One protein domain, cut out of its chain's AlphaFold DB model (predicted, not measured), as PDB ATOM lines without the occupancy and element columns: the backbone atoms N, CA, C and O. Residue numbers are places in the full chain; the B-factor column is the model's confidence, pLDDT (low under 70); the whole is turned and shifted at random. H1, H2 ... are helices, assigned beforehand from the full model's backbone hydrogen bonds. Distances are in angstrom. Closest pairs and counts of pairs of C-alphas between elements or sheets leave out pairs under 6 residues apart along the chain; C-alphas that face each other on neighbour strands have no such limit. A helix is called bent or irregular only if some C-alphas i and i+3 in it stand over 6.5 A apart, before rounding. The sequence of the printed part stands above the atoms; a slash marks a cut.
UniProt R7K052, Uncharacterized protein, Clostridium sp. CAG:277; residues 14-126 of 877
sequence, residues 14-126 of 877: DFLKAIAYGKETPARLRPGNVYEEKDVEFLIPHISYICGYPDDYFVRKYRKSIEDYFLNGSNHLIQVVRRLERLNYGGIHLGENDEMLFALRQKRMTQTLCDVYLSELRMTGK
ATOM      1  N   ASP A  14     -44.592 -19.982 -53.495       85.88
ATOM      2  CA  ASP A  14     -43.320 -20.369 -52.875       85.88
ATOM      3  C   ASP A  14     -43.355 -20.210 -51.337       85.88
ATOM      4  O   ASP A  14     -42.772 -21.021 -50.617       85.88
ATOM      5  N   PHE A  15     -44.130 -19.249 -50.814       90.94
ATOM      6  CA  PHE A  15     -44.387 -19.105 -49.377       90.94
ATOM      7  C   PHE A  15     -45.280 -20.231 -48.836       90.94
ATOM      8  O   PHE A  15     -44.941 -20.861 -47.830       90.94
ATOM      9  N   LEU A  16     -46.386 -20.539 -49.519       89.56
ATOM     10  CA  LEU A  16     -47.282 -21.635 -49.133       89.56
ATOM     11  C   LEU A  16     -46.578 -22.992 -49.217       89.56
ATOM     12  O   LEU A  16     -46.714 -23.816 -48.318       89.56
ATOM     13  N   LYS A  17     -45.747 -23.209 -50.236       87.88
ATOM     14  CA  LYS A  17     -44.918 -24.409 -50.388       87.88
ATOM     15  C   LYS A  17     -43.911 -24.543 -49.250       87.88
ATOM     16  O   LYS A  17     -43.778 -25.630 -48.685       87.88
ATOM     17  N   ALA A  18     -43.237 -23.451 -48.879       88.00
ATOM     18  CA  ALA A  18     -42.289 -23.432 -47.766       88.00
ATOM     19  C   ALA A  18     -42.953 -23.772 -46.422       88.00
ATOM     20  O   ALA A  18     -42.306 -24.355 -45.555       88.00
ATOM     21  N   ILE A  19     -44.237 -23.448 -46.252       90.12
ATOM     22  CA  ILE A  19     -45.020 -23.875 -45.089       90.12
ATOM     23  C   ILE A  19     -45.452 -25.337 -45.251       90.12
ATOM     24  O   ILE A  19     -45.114 -26.151 -44.407       90.12
ATOM     25  N   ALA A  20     -46.143 -25.712 -46.330       84.62
ATOM     26  CA  ALA A  20     -46.725 -27.049 -46.506       84.62
ATOM     27  C   ALA A  20     -45.689 -28.185 -46.442       84.62
ATOM     28  O   ALA A  20     -45.955 -29.235 -45.857       84.62
ATOM     29  N   TYR A  21     -44.499 -27.966 -47.009       84.19
ATOM     30  CA  TYR A  21     -43.396 -28.933 -47.019       84.19
ATOM     31  C   TYR A  21     -42.285 -28.596 -46.011       84.19
ATOM     32  O   TYR A  21     -41.264 -29.287 -45.959       84.19
ATOM     33  N   GLY A  22     -42.473 -27.549 -45.202       83.25
ATOM     34  CA  GLY A  22     -41.494 -27.077 -44.228       83.25
ATOM     35  C   GLY A  22     -41.141 -28.136 -43.185       83.25
ATOM     36  O   GLY A  22     -41.960 -28.979 -42.796       83.25
ATOM     37  N   LYS A  23     -39.904 -28.083 -42.676       78.94
ATOM     38  CA  LYS A  23     -39.450 -28.989 -41.605       78.94
ATOM     39  C   LYS A  23     -40.247 -28.771 -40.316       78.94
ATOM     40  O   LYS A  23     -40.417 -29.702 -39.534       78.94
ATOM     41  N   GLU A  24     -40.766 -27.563 -40.139       80.62
ATOM     42  CA  GLU A  24     -41.587 -27.095 -39.030       80.62
ATOM     43  C   GLU A  24     -43.004 -27.707 -39.041       80.62
ATOM     44  O   GLU A  24     -43.651 -27.814 -37.991       80.62
ATOM     45  N   THR A  25     -43.492 -28.157 -40.200       83.44
ATOM     46  CA  THR A  25     -44.822 -28.761 -40.360       83.44
ATOM     47  C   THR A  25     -44.781 -30.259 -40.062       83.44
ATOM     48  O   THR A  25     -43.920 -30.952 -40.607       83.44
ATOM     49  N   PRO A  26     -45.682 -30.808 -39.222       77.81
ATOM     50  CA  PRO A  26     -45.712 -32.240 -38.919       77.81
ATOM     51  C   PRO A  26     -45.877 -33.102 -40.177       77.81
ATOM     52  O   PRO A  26     -46.725 -32.796 -41.009       77.81
ATOM     53  N   ALA A  27     -45.135 -34.211 -40.281       73.81
ATOM     54  CA  ALA A  27     -45.131 -35.083 -41.465       73.81
ATOM     55  C   ALA A  27     -46.535 -35.563 -41.884       73.81
ATOM     56  O   ALA A  27     -46.835 -35.588 -43.070       73.81
ATOM     57  N   ARG A  28     -47.422 -35.836 -40.915       69.06
ATOM     58  CA  ARG A  28     -48.825 -36.233 -41.147       69.06
ATOM     59  C   ARG A  28     -49.690 -35.180 -41.859       69.06
ATOM     60  O   ARG A  28     -50.796 -35.499 -42.266       69.06
ATOM     61  N   LEU A  29     -49.240 -33.923 -41.907       67.06
ATOM     62  CA  LEU A  29     -49.957 -32.796 -42.519       67.06
ATOM     63  C   LEU A  29     -49.343 -32.363 -43.853       67.06
ATOM     64  O   LEU A  29     -49.878 -31.466 -44.502       67.06
ATOM     65  N   ARG A  30     -48.210 -32.961 -44.243       77.75
ATOM     66  CA  ARG A  30     -47.527 -32.633 -45.493       77.75
ATOM     67  C   ARG A  30     -48.219 -33.346 -46.659       77.75
ATOM     68  O   ARG A  30     -48.655 -34.485 -46.479       77.75
ATOM     69  N   PRO A  31     -48.306 -32.724 -47.844       73.44
ATOM     70  CA  PRO A  31     -48.818 -33.401 -49.031       73.44
ATOM     71  C   PRO A  31     -47.973 -34.642 -49.366       73.44
ATOM     72  O   PRO A  31     -46.744 -34.593 -49.282       73.44
ATOM     73  N   GLY A  32     -48.628 -35.750 -49.734       60.50
ATOM     74  CA  GLY A  32     -47.966 -37.031 -50.021       60.50
ATOM     75  C   GLY A  32     -47.216 -37.068 -51.357       60.50
ATOM     76  O   GLY A  32     -46.185 -37.727 -51.455       60.50
ATOM     77  N   ASN A  33     -47.684 -36.305 -52.349       60.94
ATOM     78  CA  ASN A  33     -47.023 -36.137 -53.643       60.94
ATOM     79  C   ASN A  33     -46.381 -34.745 -53.728       60.94
ATOM     80  O   ASN A  33     -46.948 -33.749 -53.264       60.94
ATOM     81  N   VAL A  34     -45.187 -34.668 -54.320       56.34
ATOM     82  CA  VAL A  34     -44.560 -33.394 -54.697       56.34
ATOM     83  C   VAL A  34     -45.060 -33.060 -56.093       56.34
ATOM     84  O   VAL A  34     -44.720 -33.741 -57.053       56.34
ATOM     85  N   TYR A  35     -45.916 -32.051 -56.184       55.91
ATOM     86  CA  TYR A  35     -46.473 -31.600 -57.452       55.91
ATOM     87  C   TYR A  35     -45.471 -30.666 -58.152       55.91
ATOM     88  O   TYR A  35     -44.916 -29.765 -57.513       55.91
ATOM     89  N   GLU A  36     -45.185 -30.919 -59.433       51.78
ATOM     90  CA  GLU A  36     -44.175 -30.172 -60.203       51.78
ATOM     91  C   GLU A  36     -44.714 -28.846 -60.767       51.78
ATOM     92  O   GLU A  36     -43.940 -27.904 -60.951       51.78
ATOM     93  N   GLU A  37     -46.029 -28.721 -60.961       57.34
ATOM     94  CA  GLU A  37     -46.664 -27.480 -61.413       57.34
ATOM     95  C   GLU A  37     -46.942 -26.528 -60.231       57.34
ATOM     96  O   GLU A  37     -47.314 -26.942 -59.127       57.34
ATOM     97  N   LYS A  38     -46.716 -25.221 -60.432       67.44
ATOM     98  CA  LYS A  38     -46.907 -24.186 -59.399       67.44
ATOM     99  C   LYS A  38     -48.392 -23.853 -59.202       67.44
ATOM    100  O   LYS A  38     -48.820 -22.745 -59.516       67.44
ATOM    101  N   ASP A  39     -49.162 -24.798 -58.671       70.38
ATOM    102  CA  ASP A  39     -50.584 -24.610 -58.379       70.38
ATOM    103  C   ASP A  39     -50.839 -24.296 -56.892       70.38
ATOM    104  O   ASP A  39     -50.515 -25.074 -55.989       70.38
ATOM    105  N   VAL A  40     -51.413 -23.119 -56.636       67.44
ATOM    106  CA  VAL A  40     -51.794 -22.651 -55.297       67.44
ATOM    107  C   VAL A  40     -53.042 -23.390 -54.790       67.44
ATOM    108  O   VAL A  40     -53.114 -23.677 -53.592       67.44
ATOM    109  N   GLU A  41     -53.969 -23.777 -55.673       68.88
ATOM    110  CA  GLU A  41     -55.214 -24.489 -55.333       68.88
ATOM    111  C   GLU A  41     -54.940 -25.855 -54.711       68.88
ATOM    112  O   GLU A  41     -55.587 -26.237 -53.731       68.88
ATOM    113  N   PHE A  42     -53.898 -26.538 -55.181       72.56
ATOM    114  CA  PHE A  42     -53.419 -27.779 -54.582       72.56
ATOM    115  C   PHE A  42     -52.943 -27.602 -53.127       72.56
ATOM    116  O   PHE A  42     -53.192 -28.460 -52.278       72.56
ATOM    117  N   LEU A  43     -52.267 -26.494 -52.799       76.19
ATOM    118  CA  LEU A  43     -51.677 -26.279 -51.469       76.19
ATOM    119  C   LEU A  43     -52.676 -25.744 -50.435       76.19
ATOM    120  O   LEU A  43     -52.475 -25.938 -49.232       76.19
ATOM    121  N   ILE A  44     -53.754 -25.091 -50.870       76.75
ATOM    122  CA  ILE A  44     -54.730 -24.430 -49.991       76.75
ATOM    123  C   ILE A  44     -55.395 -25.376 -48.981       76.75
ATOM    124  O   ILE A  44     -55.427 -25.020 -47.795       76.75
ATOM    125  N   PRO A  45     -55.893 -26.573 -49.355       68.19
ATOM    126  CA  PRO A  45     -56.480 -27.506 -48.393       68.19
ATOM    127  C   PRO A  45     -55.484 -27.926 -47.305       68.19
ATOM    128  O   PRO A  45     -55.841 -28.003 -46.126       68.19
ATOM    129  N   HIS A  46     -54.216 -28.123 -47.676       74.69
ATOM    130  CA  HIS A  46     -53.149 -28.498 -46.750       74.69
ATOM    131  C   HIS A  46     -52.789 -27.353 -45.797       74.69
ATOM    132  O   HIS A  46     -52.710 -27.554 -44.584       74.69
ATOM    133  N   ILE A  47     -52.633 -26.133 -46.314       81.19
ATOM    134  CA  ILE A  47     -52.326 -24.948 -45.501       81.19
ATOM    135  C   ILE A  47     -53.481 -24.602 -44.560       81.19
ATOM    136  O   ILE A  47     -53.245 -24.331 -43.384       81.19
ATOM    137  N   SER A  48     -54.724 -24.700 -45.030       77.12
ATOM    138  CA  SER A  48     -55.918 -24.455 -44.212       77.12
ATOM    139  C   SER A  48     -56.028 -25.430 -43.035       77.12
ATOM    140  O   SER A  48     -56.533 -25.064 -41.973       77.12
ATOM    141  N   TYR A  49     -55.506 -26.649 -43.190       72.75
ATOM    142  CA  TYR A  49     -55.424 -27.630 -42.109       72.75
ATOM    143  C   TYR A  49     -54.259 -27.352 -41.142       72.75
ATOM    144  O   TYR A  49     -54.380 -27.579 -39.938       72.75
ATOM    145  N   ILE A  50     -53.128 -26.839 -41.643       79.88
ATOM    146  CA  ILE A  50     -51.982 -26.420 -40.815       79.88
ATOM    147  C   ILE A  50     -52.348 -25.200 -39.961       79.88
ATOM    148  O   ILE A  50     -52.000 -25.142 -38.781       79.88
ATOM    149  N   CYS A  51     -53.024 -24.221 -40.558       80.62
ATOM    150  CA  CYS A  51     -53.477 -23.007 -39.903       80.62
ATOM    151  C   CYS A  51     -54.652 -22.411 -40.688       80.62
ATOM    152  O   CYS A  51     -54.460 -21.769 -41.713       80.62
ATOM    153  N   GLY A  52     -55.882 -22.583 -40.203       75.00
ATOM    154  CA  GLY A  52     -57.059 -21.995 -40.857       75.00
ATOM    155  C   GLY A  52     -57.153 -20.468 -40.719       75.00
ATOM    156  O   GLY A  52     -57.900 -19.829 -41.452       75.00
ATOM    157  N   TYR A  53     -56.423 -19.873 -39.769       81.62
ATOM    158  CA  TYR A  53     -56.372 -18.428 -39.549       81.62
ATOM    159  C   TYR A  53     -55.084 -18.045 -38.796       81.62
ATOM    160  O   TYR A  53     -54.876 -18.584 -37.706       81.62
ATOM    161  N   PRO A  54     -54.248 -17.115 -39.304       85.50
ATOM    162  CA  PRO A  54     -52.962 -16.777 -38.697       85.50
ATOM    163  C   PRO A  54     -53.090 -16.289 -37.249       85.50
ATOM    164  O   PRO A  54     -53.818 -15.328 -36.952       85.50
ATOM    165  N   ASP A  55     -52.331 -16.917 -36.356       86.12
ATOM    166  CA  ASP A  55     -52.218 -16.601 -34.932       86.12
ATOM    167  C   ASP A  55     -50.748 -16.498 -34.480       86.12
ATOM    168  O   ASP A  55     -49.811 -16.734 -35.250       86.12
ATOM    169  N   ASP A  56     -50.526 -16.094 -33.230       86.06
ATOM    170  CA  ASP A  56     -49.188 -15.901 -32.666       86.06
ATOM    171  C   ASP A  56     -48.317 -17.155 -32.782       86.06
ATOM    172  O   ASP A  56     -47.109 -17.063 -33.019       86.06
ATOM    173  N   TYR A  57     -48.925 -18.335 -32.628       88.38
ATOM    174  CA  TYR A  57     -48.228 -19.608 -32.757       88.38
ATOM    175  C   TYR A  57     -47.711 -19.796 -34.185       88.38
ATOM    176  O   TYR A  57     -46.536 -20.123 -34.370       88.38
ATOM    177  N   PHE A  58     -48.547 -19.528 -35.189       91.56
ATOM    178  CA  PHE A  58     -48.170 -19.592 -36.594       91.56
ATOM    179  C   PHE A  58     -46.999 -18.657 -36.921       91.56
ATOM    180  O   PHE A  58     -45.996 -19.105 -37.480       91.56
ATOM    181  N   VAL A  59     -47.063 -17.386 -36.513       91.19
ATOM    182  CA  VAL A  59     -45.996 -16.407 -36.803       91.19
ATOM    183  C   VAL A  59     -44.683 -16.777 -36.126       91.19
ATOM    184  O   VAL A  59     -43.619 -16.705 -36.743       91.19
ATOM    185  N   ARG A  60     -44.736 -17.220 -34.868       90.00
ATOM    186  CA  ARG A  60     -43.537 -17.637 -34.132       90.00
ATOM    187  C   ARG A  60     -42.911 -18.890 -34.735       90.00
ATOM    188  O   ARG A  60     -41.688 -18.979 -34.800       90.00
ATOM    189  N   LYS A  61     -43.735 -19.835 -35.193       90.00
ATOM    190  CA  LYS A  61     -43.293 -21.110 -35.763       90.00
ATOM    191  C   LYS A  61     -42.724 -20.973 -37.173       90.00
ATOM    192  O   LYS A  61     -41.700 -21.580 -37.461       90.00
ATOM    193  N   TYR A  62     -43.351 -20.165 -38.025       91.81
ATOM    194  CA  TYR A  62     -42.980 -20.014 -39.437       91.81
ATOM    195  C   TYR A  62     -42.275 -18.685 -39.740       91.81
ATOM    196  O   TYR A  62     -42.218 -18.272 -40.896       91.81
ATOM    197  N   ARG A  63     -41.698 -18.024 -38.724       91.06
ATOM    198  CA  ARG A  63     -40.987 -16.737 -38.858       91.06
ATOM    199  C   ARG A  63     -40.034 -16.713 -40.049       91.06
ATOM    200  O   ARG A  63     -40.054 -15.769 -40.828       91.06
ATOM    201  N   LYS A  64     -39.198 -17.747 -40.172       89.69
ATOM    202  CA  LYS A  64     -38.191 -17.827 -41.229       89.69
ATOM    203  C   LYS A  64     -38.841 -17.874 -42.613       89.69
ATOM    204  O   LYS A  64     -38.452 -17.113 -43.483       89.69
ATOM    205  N   SER A  65     -39.884 -18.687 -42.788       90.69
ATOM    206  CA  SER A  65     -40.635 -18.751 -44.046       90.69
ATOM    207  C   SER A  65     -41.342 -17.429 -44.370       90.69
ATOM    208  O   SER A  65     -41.385 -17.028 -45.529       90.69
ATOM    209  N   ILE A  66     -41.854 -16.723 -43.354       91.56
ATOM    210  CA  ILE A  66     -42.456 -15.389 -43.505       91.56
ATOM    211  C   ILE A  66     -41.404 -14.380 -43.990       91.56
ATOM    212  O   ILE A  66     -41.630 -13.665 -44.961       91.56
ATOM    213  N   GLU A  67     -40.233 -14.336 -43.360       91.38
ATOM    214  CA  GLU A  67     -39.172 -13.392 -43.725       91.38
ATOM    215  C   GLU A  67     -38.540 -13.720 -45.088       91.38
ATOM    216  O   GLU A  67     -38.283 -12.804 -45.863       91.38
ATOM    217  N   ASP A  68     -38.339 -15.002 -45.411       88.06
ATOM    218  CA  ASP A  68     -37.618 -15.443 -46.614       88.06
ATOM    219  C   ASP A  68     -38.479 -15.448 -47.889       88.06
ATOM    220  O   ASP A  68     -37.932 -15.234 -48.972       88.06
ATOM    221  N   TYR A  69     -39.794 -15.682 -47.773       88.50
ATOM    222  CA  TYR A  69     -40.683 -15.875 -48.933       88.50
ATOM    223  C   TYR A  69     -41.899 -14.941 -48.972       88.50
ATOM    224  O   TYR A  69     -42.423 -14.697 -50.054       88.50
ATOM    225  N   PHE A  70     -42.375 -14.433 -47.829       90.06
ATOM    226  CA  PHE A  70     -43.520 -13.512 -47.801       90.06
ATOM    227  C   PHE A  70     -43.085 -12.039 -47.787       90.06
ATOM    228  O   PHE A  70     -43.674 -11.222 -48.492       90.06
ATOM    229  N   LEU A  71     -42.044 -11.691 -47.023       88.81
ATOM    230  CA  LEU A  71     -41.528 -10.319 -46.921       88.81
ATOM    231  C   LEU A  71     -40.395 -10.026 -47.918       88.81
ATOM    232  O   LEU A  71     -40.291  -8.912 -48.420       88.81
ATOM    233  N   ASN A  72     -39.534 -11.001 -48.210       85.94
ATOM    234  CA  ASN A  72     -38.373 -10.791 -49.071       85.94
ATOM    235  C   ASN A  72     -38.770 -10.324 -50.485       85.94
ATOM    236  O   ASN A  72     -39.502 -11.019 -51.187       85.94
ATOM    237  N   GLY A  73     -38.288  -9.146 -50.896       68.44
ATOM    238  CA  GLY A  73     -38.571  -8.570 -52.216       68.44
ATOM    239  C   GLY A  73     -40.033  -8.172 -52.460       68.44
ATOM    240  O   GLY A  73     -40.391  -7.919 -53.609       68.44
ATOM    241  N   SER A  74     -40.880  -8.113 -51.424       76.38
ATOM    242  CA  SER A  74     -42.310  -7.805 -51.553       76.38
ATOM    243  C   SER A  74     -42.688  -6.449 -50.946       76.38
ATOM    244  O   SER A  74     -42.060  -5.951 -50.008       76.38
ATOM    245  N   ASN A  75     -43.787  -5.859 -51.432       79.94
ATOM    246  CA  ASN A  75     -44.350  -4.625 -50.867       79.94
ATOM    247  C   ASN A  75     -44.801  -4.788 -49.400       79.94
ATOM    248  O   ASN A  75     -44.941  -3.791 -48.688       79.94
ATOM    249  N   HIS A  76     -44.977  -6.025 -48.919       85.00
ATOM    250  CA  HIS A  76     -45.327  -6.319 -47.529       85.00
ATOM    251  C   HIS A  76     -44.206  -5.933 -46.553       85.00
ATOM    252  O   HIS A  76     -44.493  -5.456 -45.454       85.00
ATOM    253  N   LEU A  77     -42.931  -6.052 -46.953       87.06
ATOM    254  CA  LEU A  77     -41.792  -5.622 -46.131       87.06
ATOM    255  C   LEU A  77     -41.849  -4.123 -45.825       87.06
ATOM    256  O   LEU A  77     -41.689  -3.717 -44.675       87.06
ATOM    257  N   ILE A  78     -42.158  -3.308 -46.836       83.12
ATOM    258  CA  ILE A  78     -42.300  -1.854 -46.700       83.12
ATOM    259  C   ILE A  78     -43.431  -1.516 -45.716       83.12
ATOM    260  O   ILE A  78     -43.273  -0.630 -44.875       83.12
ATOM    261  N   GLN A  79     -44.563  -2.225 -45.778       80.31
ATOM    262  CA  GLN A  79     -45.704  -1.998 -44.877       80.31
ATOM    263  C   GLN A  79     -45.392  -2.379 -43.428       80.31
ATOM    264  O   GLN A  79     -45.715  -1.633 -42.496       80.31
ATOM    265  N   VAL A  80     -44.715  -3.511 -43.233       85.56
ATOM    266  CA  VAL A  80     -44.243  -3.967 -41.922       85.56
ATOM    267  C   VAL A  80     -43.264  -2.959 -41.318       85.56
ATOM    268  O   VAL A  80     -43.454  -2.531 -40.180       85.56
ATOM    269  N   VAL A  81     -42.264  -2.515 -42.085       85.69
ATOM    270  CA  VAL A  81     -41.259  -1.538 -41.636       85.69
ATOM    271  C   VAL A  81     -41.895  -0.186 -41.317       85.69
ATOM    272  O   VAL A  81     -41.642   0.350 -40.244       85.69
ATOM    273  N   ARG A  82     -42.811   0.320 -42.156       80.06
ATOM    274  CA  ARG A  82     -43.570   1.559 -41.886       80.06
ATOM    275  C   ARG A  82     -44.328   1.519 -40.566       80.06
ATOM    276  O   ARG A  82     -44.379   2.512 -39.843       80.06
ATOM    277  N   ARG A  83     -44.959   0.387 -40.250       78.50
ATOM    278  CA  ARG A  83     -45.690   0.216 -38.985       78.50
ATOM    279  C   ARG A  83     -44.742   0.204 -37.796       78.50
ATOM    280  O   ARG A  83     -45.035   0.846 -36.794       78.50
ATOM    281  N   LEU A  84     -43.612  -0.484 -37.916       77.56
ATOM    282  CA  LEU A  84     -42.598  -0.537 -36.862       77.56
ATOM    283  C   LEU A  84     -41.930   0.824 -36.637       77.56
ATOM    284  O   LEU A  84     -41.730   1.209 -35.488       77.56
ATOM    285  N   GLU A  85     -41.669   1.579 -37.704       76.12
ATOM    286  CA  GLU A  85     -41.131   2.939 -37.645       76.12
ATOM    287  C   GLU A  85     -42.096   3.897 -36.930       76.12
ATOM    288  O   GLU A  85     -41.694   4.605 -36.009       76.12
ATOM    289  N   ARG A  86     -43.401   3.856 -37.252       70.94
ATOM    290  CA  ARG A  86     -44.438   4.642 -36.545       70.94
ATOM    291  C   ARG A  86     -44.551   4.302 -35.061       70.94
ATOM    292  O   ARG A  86     -44.880   5.167 -34.256       70.94
ATOM    293  N   LEU A  87     -44.297   3.046 -34.705       67.62
ATOM    294  CA  LEU A  87     -44.276   2.579 -33.319       67.62
ATOM    295  C   LEU A  87     -42.935   2.860 -32.621       67.62
ATOM    296  O   LEU A  87     -42.758   2.462 -31.470       67.62
ATOM    297  N   ASN A  88     -41.991   3.519 -33.304       72.94
ATOM    298  CA  ASN A  88     -40.622   3.758 -32.852       72.94
ATOM    299  C   ASN A  88     -39.931   2.469 -32.355       72.94
ATOM    300  O   ASN A  88     -39.201   2.454 -31.359       72.94
ATOM    301  N   TYR A  89     -40.209   1.342 -33.018       72.62
ATOM    302  CA  TYR A  89     -39.769   0.031 -32.566       72.62
ATOM    303  C   TYR A  89     -38.323  -0.246 -32.993       72.62
ATOM    304  O   TYR A  89     -38.037  -0.693 -34.103       72.62
ATOM    305  N   GLY A  90     -37.391  -0.020 -32.065       61.47
ATOM    306  CA  GLY A  90     -36.026  -0.538 -32.150       61.47
ATOM    307  C   GLY A  90     -35.163   0.035 -33.280       61.47
ATOM    308  O   GLY A  90     -34.261  -0.677 -33.727       61.47
ATOM    309  N   GLY A  91     -35.416   1.270 -33.727       67.44
ATOM    310  CA  GLY A  91     -34.602   1.964 -34.737       67.44
ATOM    311  C   GLY A  91     -34.691   1.363 -36.142       67.44
ATOM    312  O   GLY A  91     -33.718   1.405 -36.887       67.44
ATOM    313  N   ILE A  92     -35.818   0.724 -36.470       77.25
ATOM    314  CA  ILE A  92     -36.100   0.229 -37.820       77.25
ATOM    315  C   ILE A  92     -36.694   1.378 -38.638       77.25
ATOM    316  O   ILE A  92     -37.723   1.933 -38.256       77.25
ATOM    317  N   HIS A  93     -36.042   1.698 -39.755       79.69
ATOM    318  CA  HIS A  93     -36.409   2.778 -40.665       79.69
ATOM    319  C   HIS A  93     -36.597   2.249 -42.082       79.69
ATOM    320  O   HIS A  93     -36.043   1.207 -42.445       79.69
ATOM    321  N   LEU A  94     -37.376   2.978 -42.878       81.62
ATOM    322  CA  LEU A  94     -37.455   2.739 -44.314       81.62
ATOM    323  C   LEU A  94     -36.085   2.952 -44.970       81.62
ATOM    324  O   LEU A  94     -35.438   3.973 -44.747       81.62
ATOM    325  N   GLY A  95     -35.672   2.000 -45.803       82.75
ATOM    326  CA  GLY A  95     -34.380   2.003 -46.489       82.75
ATOM    327  C   GLY A  95     -34.358   1.000 -47.639       82.75
ATOM    328  O   GLY A  95     -35.408   0.678 -48.199       82.75
ATOM    329  N   GLU A  96     -33.179   0.491 -47.992       84.38
ATOM    330  CA  GLU A  96     -33.057  -0.567 -49.000       84.38
ATOM    331  C   GLU A  96     -33.617  -1.904 -48.482       84.38
ATOM    332  O   GLU A  96     -33.536  -2.216 -47.291       84.38
ATOM    333  N   ASN A  97     -34.198  -2.713 -49.377       82.19
ATOM    334  CA  ASN A  97     -34.876  -3.966 -49.010       82.19
ATOM    335  C   ASN A  97     -33.976  -4.924 -48.215       82.19
ATOM    336  O   ASN A  97     -34.425  -5.497 -47.219       82.19
ATOM    337  N   ASP A  98     -32.711  -5.057 -48.614       83.00
ATOM    338  CA  ASP A  98     -31.754  -5.945 -47.951       83.00
ATOM    339  C   ASP A  98     -31.394  -5.452 -46.543       83.00
ATOM    340  O   ASP A  98     -31.326  -6.251 -45.604       83.00
ATOM    341  N   GLU A  99     -31.244  -4.139 -46.357       83.50
ATOM    342  CA  GLU A  99     -30.956  -3.529 -45.054       83.50
ATOM    343  C   GLU A  99     -32.146  -3.653 -44.096       83.50
ATOM    344  O   GLU A  99     -31.980  -4.033 -42.931       83.50
ATOM    345  N   MET A 100     -33.361  -3.403 -44.592       88.00
ATOM    346  CA  MET A 100     -34.602  -3.543 -43.827       88.00
ATOM    347  C   MET A 100     -34.816  -4.986 -43.358       88.00
ATOM    348  O   MET A 100     -35.104  -5.236 -42.181       88.00
ATOM    349  N   LEU A 101     -34.644  -5.955 -44.262       86.88
ATOM    350  CA  LEU A 101     -34.815  -7.370 -43.944       86.88
ATOM    351  C   LEU A 101     -33.717  -7.866 -42.995       86.88
ATOM    352  O   LEU A 101     -33.997  -8.621 -42.058       86.88
ATOM    353  N   PHE A 102     -32.476  -7.405 -43.182       84.56
ATOM    354  CA  PHE A 102     -31.381  -7.678 -42.257       84.56
ATOM    355  C   PHE A 102     -31.687  -7.134 -40.856       84.56
ATOM    356  O   PHE A 102     -31.566  -7.871 -39.875       84.56
ATOM    357  N   ALA A 103     -32.169  -5.893 -40.747       82.06
ATOM    358  CA  ALA A 103     -32.532  -5.282 -39.472       82.06
ATOM    359  C   ALA A 103     -33.649  -6.053 -38.742       82.06
ATOM    360  O   ALA A 103     -33.551  -6.260 -37.529       82.06
ATOM    361  N   LEU A 104     -34.672  -6.534 -39.463       84.38
ATOM    362  CA  LEU A 104     -35.751  -7.361 -38.902       84.38
ATOM    363  C   LEU A 104     -35.245  -8.714 -38.385       84.38
ATOM    364  O   LEU A 104     -35.591  -9.115 -37.267       84.38
ATOM    365  N   ARG A 105     -34.378  -9.393 -39.148       86.88
ATOM    366  CA  ARG A 105     -33.796 -10.697 -38.779       86.88
ATOM    367  C   ARG A 105     -32.964 -10.632 -37.493       86.88
ATOM    368  O   ARG A 105     -32.950 -11.594 -36.728       86.88
ATOM    369  N   GLN A 106     -32.331  -9.492 -37.209       83.50
ATOM    370  CA  GLN A 106     -31.567  -9.281 -35.970       83.50
ATOM    371  C   GLN A 106     -32.456  -9.047 -34.731       83.50
ATOM    372  O   GLN A 106     -31.973  -9.120 -33.598       83.50
ATOM    373  N   LYS A 107     -33.761  -8.769 -34.893       82.06
ATOM    374  CA  LYS A 107     -34.666  -8.552 -33.754       82.06
ATOM    375  C   LYS A 107     -35.168  -9.865 -33.157       82.06
ATOM    376  O   LYS A 107     -35.499 -10.826 -33.855       82.06
ATOM    377  N   ARG A 108     -35.313  -9.889 -31.829       82.31
ATOM    378  CA  ARG A 108     -36.038 -10.961 -31.127       82.31
ATOM    379  C   ARG A 108     -37.535 -10.877 -31.450       82.31
ATOM    380  O   ARG A 108     -38.071  -9.782 -31.589       82.31
ATOM    381  N   MET A 109     -38.208 -12.028 -31.520       85.69
ATOM    382  CA  MET A 109     -39.654 -12.107 -31.777       85.69
ATOM    383  C   MET A 109     -40.457 -11.661 -30.543       85.69
ATOM    384  O   MET A 109     -40.864 -12.474 -29.707       85.69
ATOM    385  N   THR A 110     -40.635 -10.348 -30.407       82.56
ATOM    386  CA  THR A 110     -41.476  -9.725 -29.376       82.56
ATOM    387  C   THR A 110     -42.952  -9.772 -29.760       82.56
ATOM    388  O   THR A 110     -43.288 -10.078 -30.903       82.56
ATOM    389  N   GLN A 111     -43.837  -9.457 -28.809       75.00
ATOM    390  CA  GLN A 111     -45.269  -9.374 -29.097       75.00
ATOM    391  C   GLN A 111     -45.569  -8.306 -30.156       75.00
ATOM    392  O   GLN A 111     -46.246  -8.601 -31.126       75.00
ATOM    393  N   THR A 112     -44.943  -7.130 -30.063       70.38
ATOM    394  CA  THR A 112     -45.100  -6.046 -31.045       70.38
ATOM    395  C   THR A 112     -44.716  -6.472 -32.464       70.38
ATOM    396  O   THR A 112     -45.439  -6.180 -33.411       70.38
ATOM    397  N   LEU A 113     -43.602  -7.194 -32.631       81.69
ATOM    398  CA  LEU A 113     -43.188  -7.691 -33.948       81.69
ATOM    399  C   LEU A 113     -44.144  -8.779 -34.467       81.69
ATOM    400  O   LEU A 113     -44.489  -8.790 -35.648       81.69
ATOM    401  N   CYS A 114     -44.613  -9.652 -33.570       83.62
ATOM    402  CA  CYS A 114     -45.604 -10.682 -33.869       83.62
ATOM    403  C   CYS A 114     -46.938 -10.068 -34.327       83.62
ATOM    404  O   CYS A 114     -47.480 -10.488 -35.347       83.62
ATOM    405  N   ASP A 115     -47.424  -9.033 -33.639       76.19
ATOM    406  CA  ASP A 115     -48.673  -8.333 -33.953       76.19
ATOM    407  C   ASP A 115     -48.608  -7.636 -35.320       76.19
ATOM    408  O   ASP A 115     -49.578  -7.657 -36.080       76.19
ATOM    409  N   VAL A 116     -47.454  -7.056 -35.673       79.38
ATOM    410  CA  VAL A 116     -47.249  -6.423 -36.985       79.38
ATOM    411  C   VAL A 116     -47.236  -7.462 -38.110       79.38
ATOM    412  O   VAL A 116     -47.922  -7.264 -39.114       79.38
ATOM    413  N   TYR A 117     -46.530  -8.588 -37.940       90.94
ATOM    414  CA  TYR A 117     -46.536  -9.684 -38.923       90.94
ATOM    415  C   TYR A 117     -47.938 -10.291 -39.063       90.94
ATOM    416  O   TYR A 117     -48.401 -10.534 -40.176       90.94
ATOM    417  N   LEU A 118     -48.654 -10.480 -37.950       85.12
ATOM    418  CA  LEU A 118     -50.038 -10.953 -37.960       85.12
ATOM    419  C   LEU A 118     -50.980 -10.001 -38.674       85.12
ATOM    420  O   LEU A 118     -51.847 -10.451 -39.419       85.12
ATOM    421  N   SER A 119     -50.833  -8.700 -38.439       78.88
ATOM    422  CA  SER A 119     -51.636  -7.691 -39.117       78.88
ATOM    423  C   SER A 119     -51.430  -7.767 -40.627       78.88
ATOM    424  O   SER A 119     -52.404  -7.766 -41.373       78.88
ATOM    425  N   GLU A 120     -50.186  -7.916 -41.085       85.88
ATOM    426  CA  GLU A 120     -49.875  -8.024 -42.513       85.88
ATOM    427  C   GLU A 120     -50.411  -9.317 -43.148       85.88
ATOM    428  O   GLU A 120     -51.089  -9.269 -44.175       85.88
ATOM    429  N   LEU A 121     -50.205 -10.468 -42.498       86.00
ATOM    430  CA  LEU A 121     -50.746 -11.755 -42.950       86.00
ATOM    431  C   LEU A 121     -52.278 -11.727 -43.003       86.00
ATOM    432  O   LEU A 121     -52.882 -12.168 -43.975       86.00
ATOM    433  N   ARG A 122     -52.933 -11.179 -41.975       86.19
ATOM    434  CA  ARG A 122     -54.399 -11.101 -41.922       86.19
ATOM    435  C   ARG A 122     -54.963 -10.149 -42.958       86.19
ATOM    436  O   ARG A 122     -56.018 -10.451 -43.495       86.19
ATOM    437  N   MET A 123     -54.297  -9.027 -43.229       75.00
ATOM    438  CA  MET A 123     -54.704  -8.125 -44.306       75.00
ATOM    439  C   MET A 123     -54.567  -8.781 -45.674       75.00
ATOM    440  O   MET A 123     -55.484  -8.663 -46.476       75.00
ATOM    441  N   THR A 124     -53.474  -9.508 -45.903       81.56
ATOM    442  CA  THR A 124     -53.229 -10.219 -47.165       81.56
ATOM    443  C   THR A 124     -54.264 -11.316 -47.393       81.56
ATOM    444  O   THR A 124     -54.858 -11.411 -48.462       81.56
ATOM    445  N   GLY A 125     -54.547 -12.110 -46.360       73.44
ATOM    446  CA  GLY A 125     -55.533 -13.182 -46.436       73.44
ATOM    447  C   GLY A 125     -56.976 -12.743 -46.222       73.44
ATOM    448  O   GLY A 125     -57.831 -13.604 -46.036       73.44
ATOM    449  N   LYS A 126     -57.299 -11.441 -46.222       72.06
ATOM    450  CA  LYS A 126     -58.705 -11.025 -46.302       72.06
ATOM    451  C   LYS A 126     -59.259 -11.536 -47.628       72.06
ATOM    452  O   LYS A 126     -58.783 -11.128 -48.685       72.06
TER     453      LYS A 126
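What this domain is: This is residues 14 to 126 of the 877 residues of an uncharacterized protein of Clostridium sp. CAG:277 (UniProt R7K052). This is an elongated cluster of seven short helices, with H4 near its middle. H1 packs on H4 towards one end, where H2 and the long loop of residues 21 to 39 also lie; towards the other end H5 packs on both H6 and H7, and H3, nearer the middle, packs crosswise on residues 114 to 118 of H7. The printed part has 113 residues with seven named helices, H1 to H7 in order along the chain, and no named strand; its class is all helix. It is compact, with a radius of gyration of the C-alphas of 14.7 A, and spans 44 by 25 by 25 A.

Where its parts are: Find C-alpha 14 at (-43.320, -20.369, -52.875), where H1, residues 14 to 20, begins. After the loop, H2 holds residues 40 to 50, 15.0 A long; it is irregular, but only just, with C-alphas 42 and 45 6.9 A apart. Read on to H3, residues 56 to 61, and H4, residues 63 to 71; H4 is neither bent nor irregular, but only just: C-alphas 68 and 71 are 6.5 A apart. H5, residues 75 to 86, begins at C-alpha 75 at (-44.350, -4.625, -50.867) and is 17.1 A long. H6 holds residues 97 to 105, 12.3 A. H7, residues 111 to 124, is the longest at 19.8 A and ends at C-alpha 124 at (-53.229, -10.219, -47.165).

How they stand to each other: Start at H1: it touches H2, closest at the C-alphas of Ala 20 and Ile 47, 6.1 A, at a steep tilt of 41 degrees, the same way. H1 also touches H4, closest at the C-alphas of Phe 15 and Tyr 69, 4.9 A, at a shallow tilt of 29 degrees, opposite ways. H3 touches residues 114 to 118 of H7, about perpendicular at 85 degrees, with the C-alphas of Asp 56 and Cys 114 closest at 6.4 A. H4 and H6 only just touch, with 3 pairs of C-alphas within 8 A, the closest those of Glu 67 and Leu 101 at 7.4 A. H5 touches H7 at a steep tilt of 39 degrees, opposite ways, closest at the C-alphas of Val 80 and Val 116, 6.3 A. Residues 77 to 81 of H5 touch H6, closest at the C-alphas of Val 81 and Met 100, 7.3 A. H2 and H7 are apart. Every O i to N i+4 pair is within hydrogen-bond range in H1, H3, H5, H6 and H7; in H2 it is 5 of 7 and in H4 4 of 5.

The domain as a whole: The two C-alphas farthest apart, those of Asn 33 and Asn 88, are 45.4 A apart. The printed part has no cut. Look for the long link between H1 and H2, 19 residues. Mean pLDDT of the printed part is 79.8; 16 residues are under 70, among them 32 to 38.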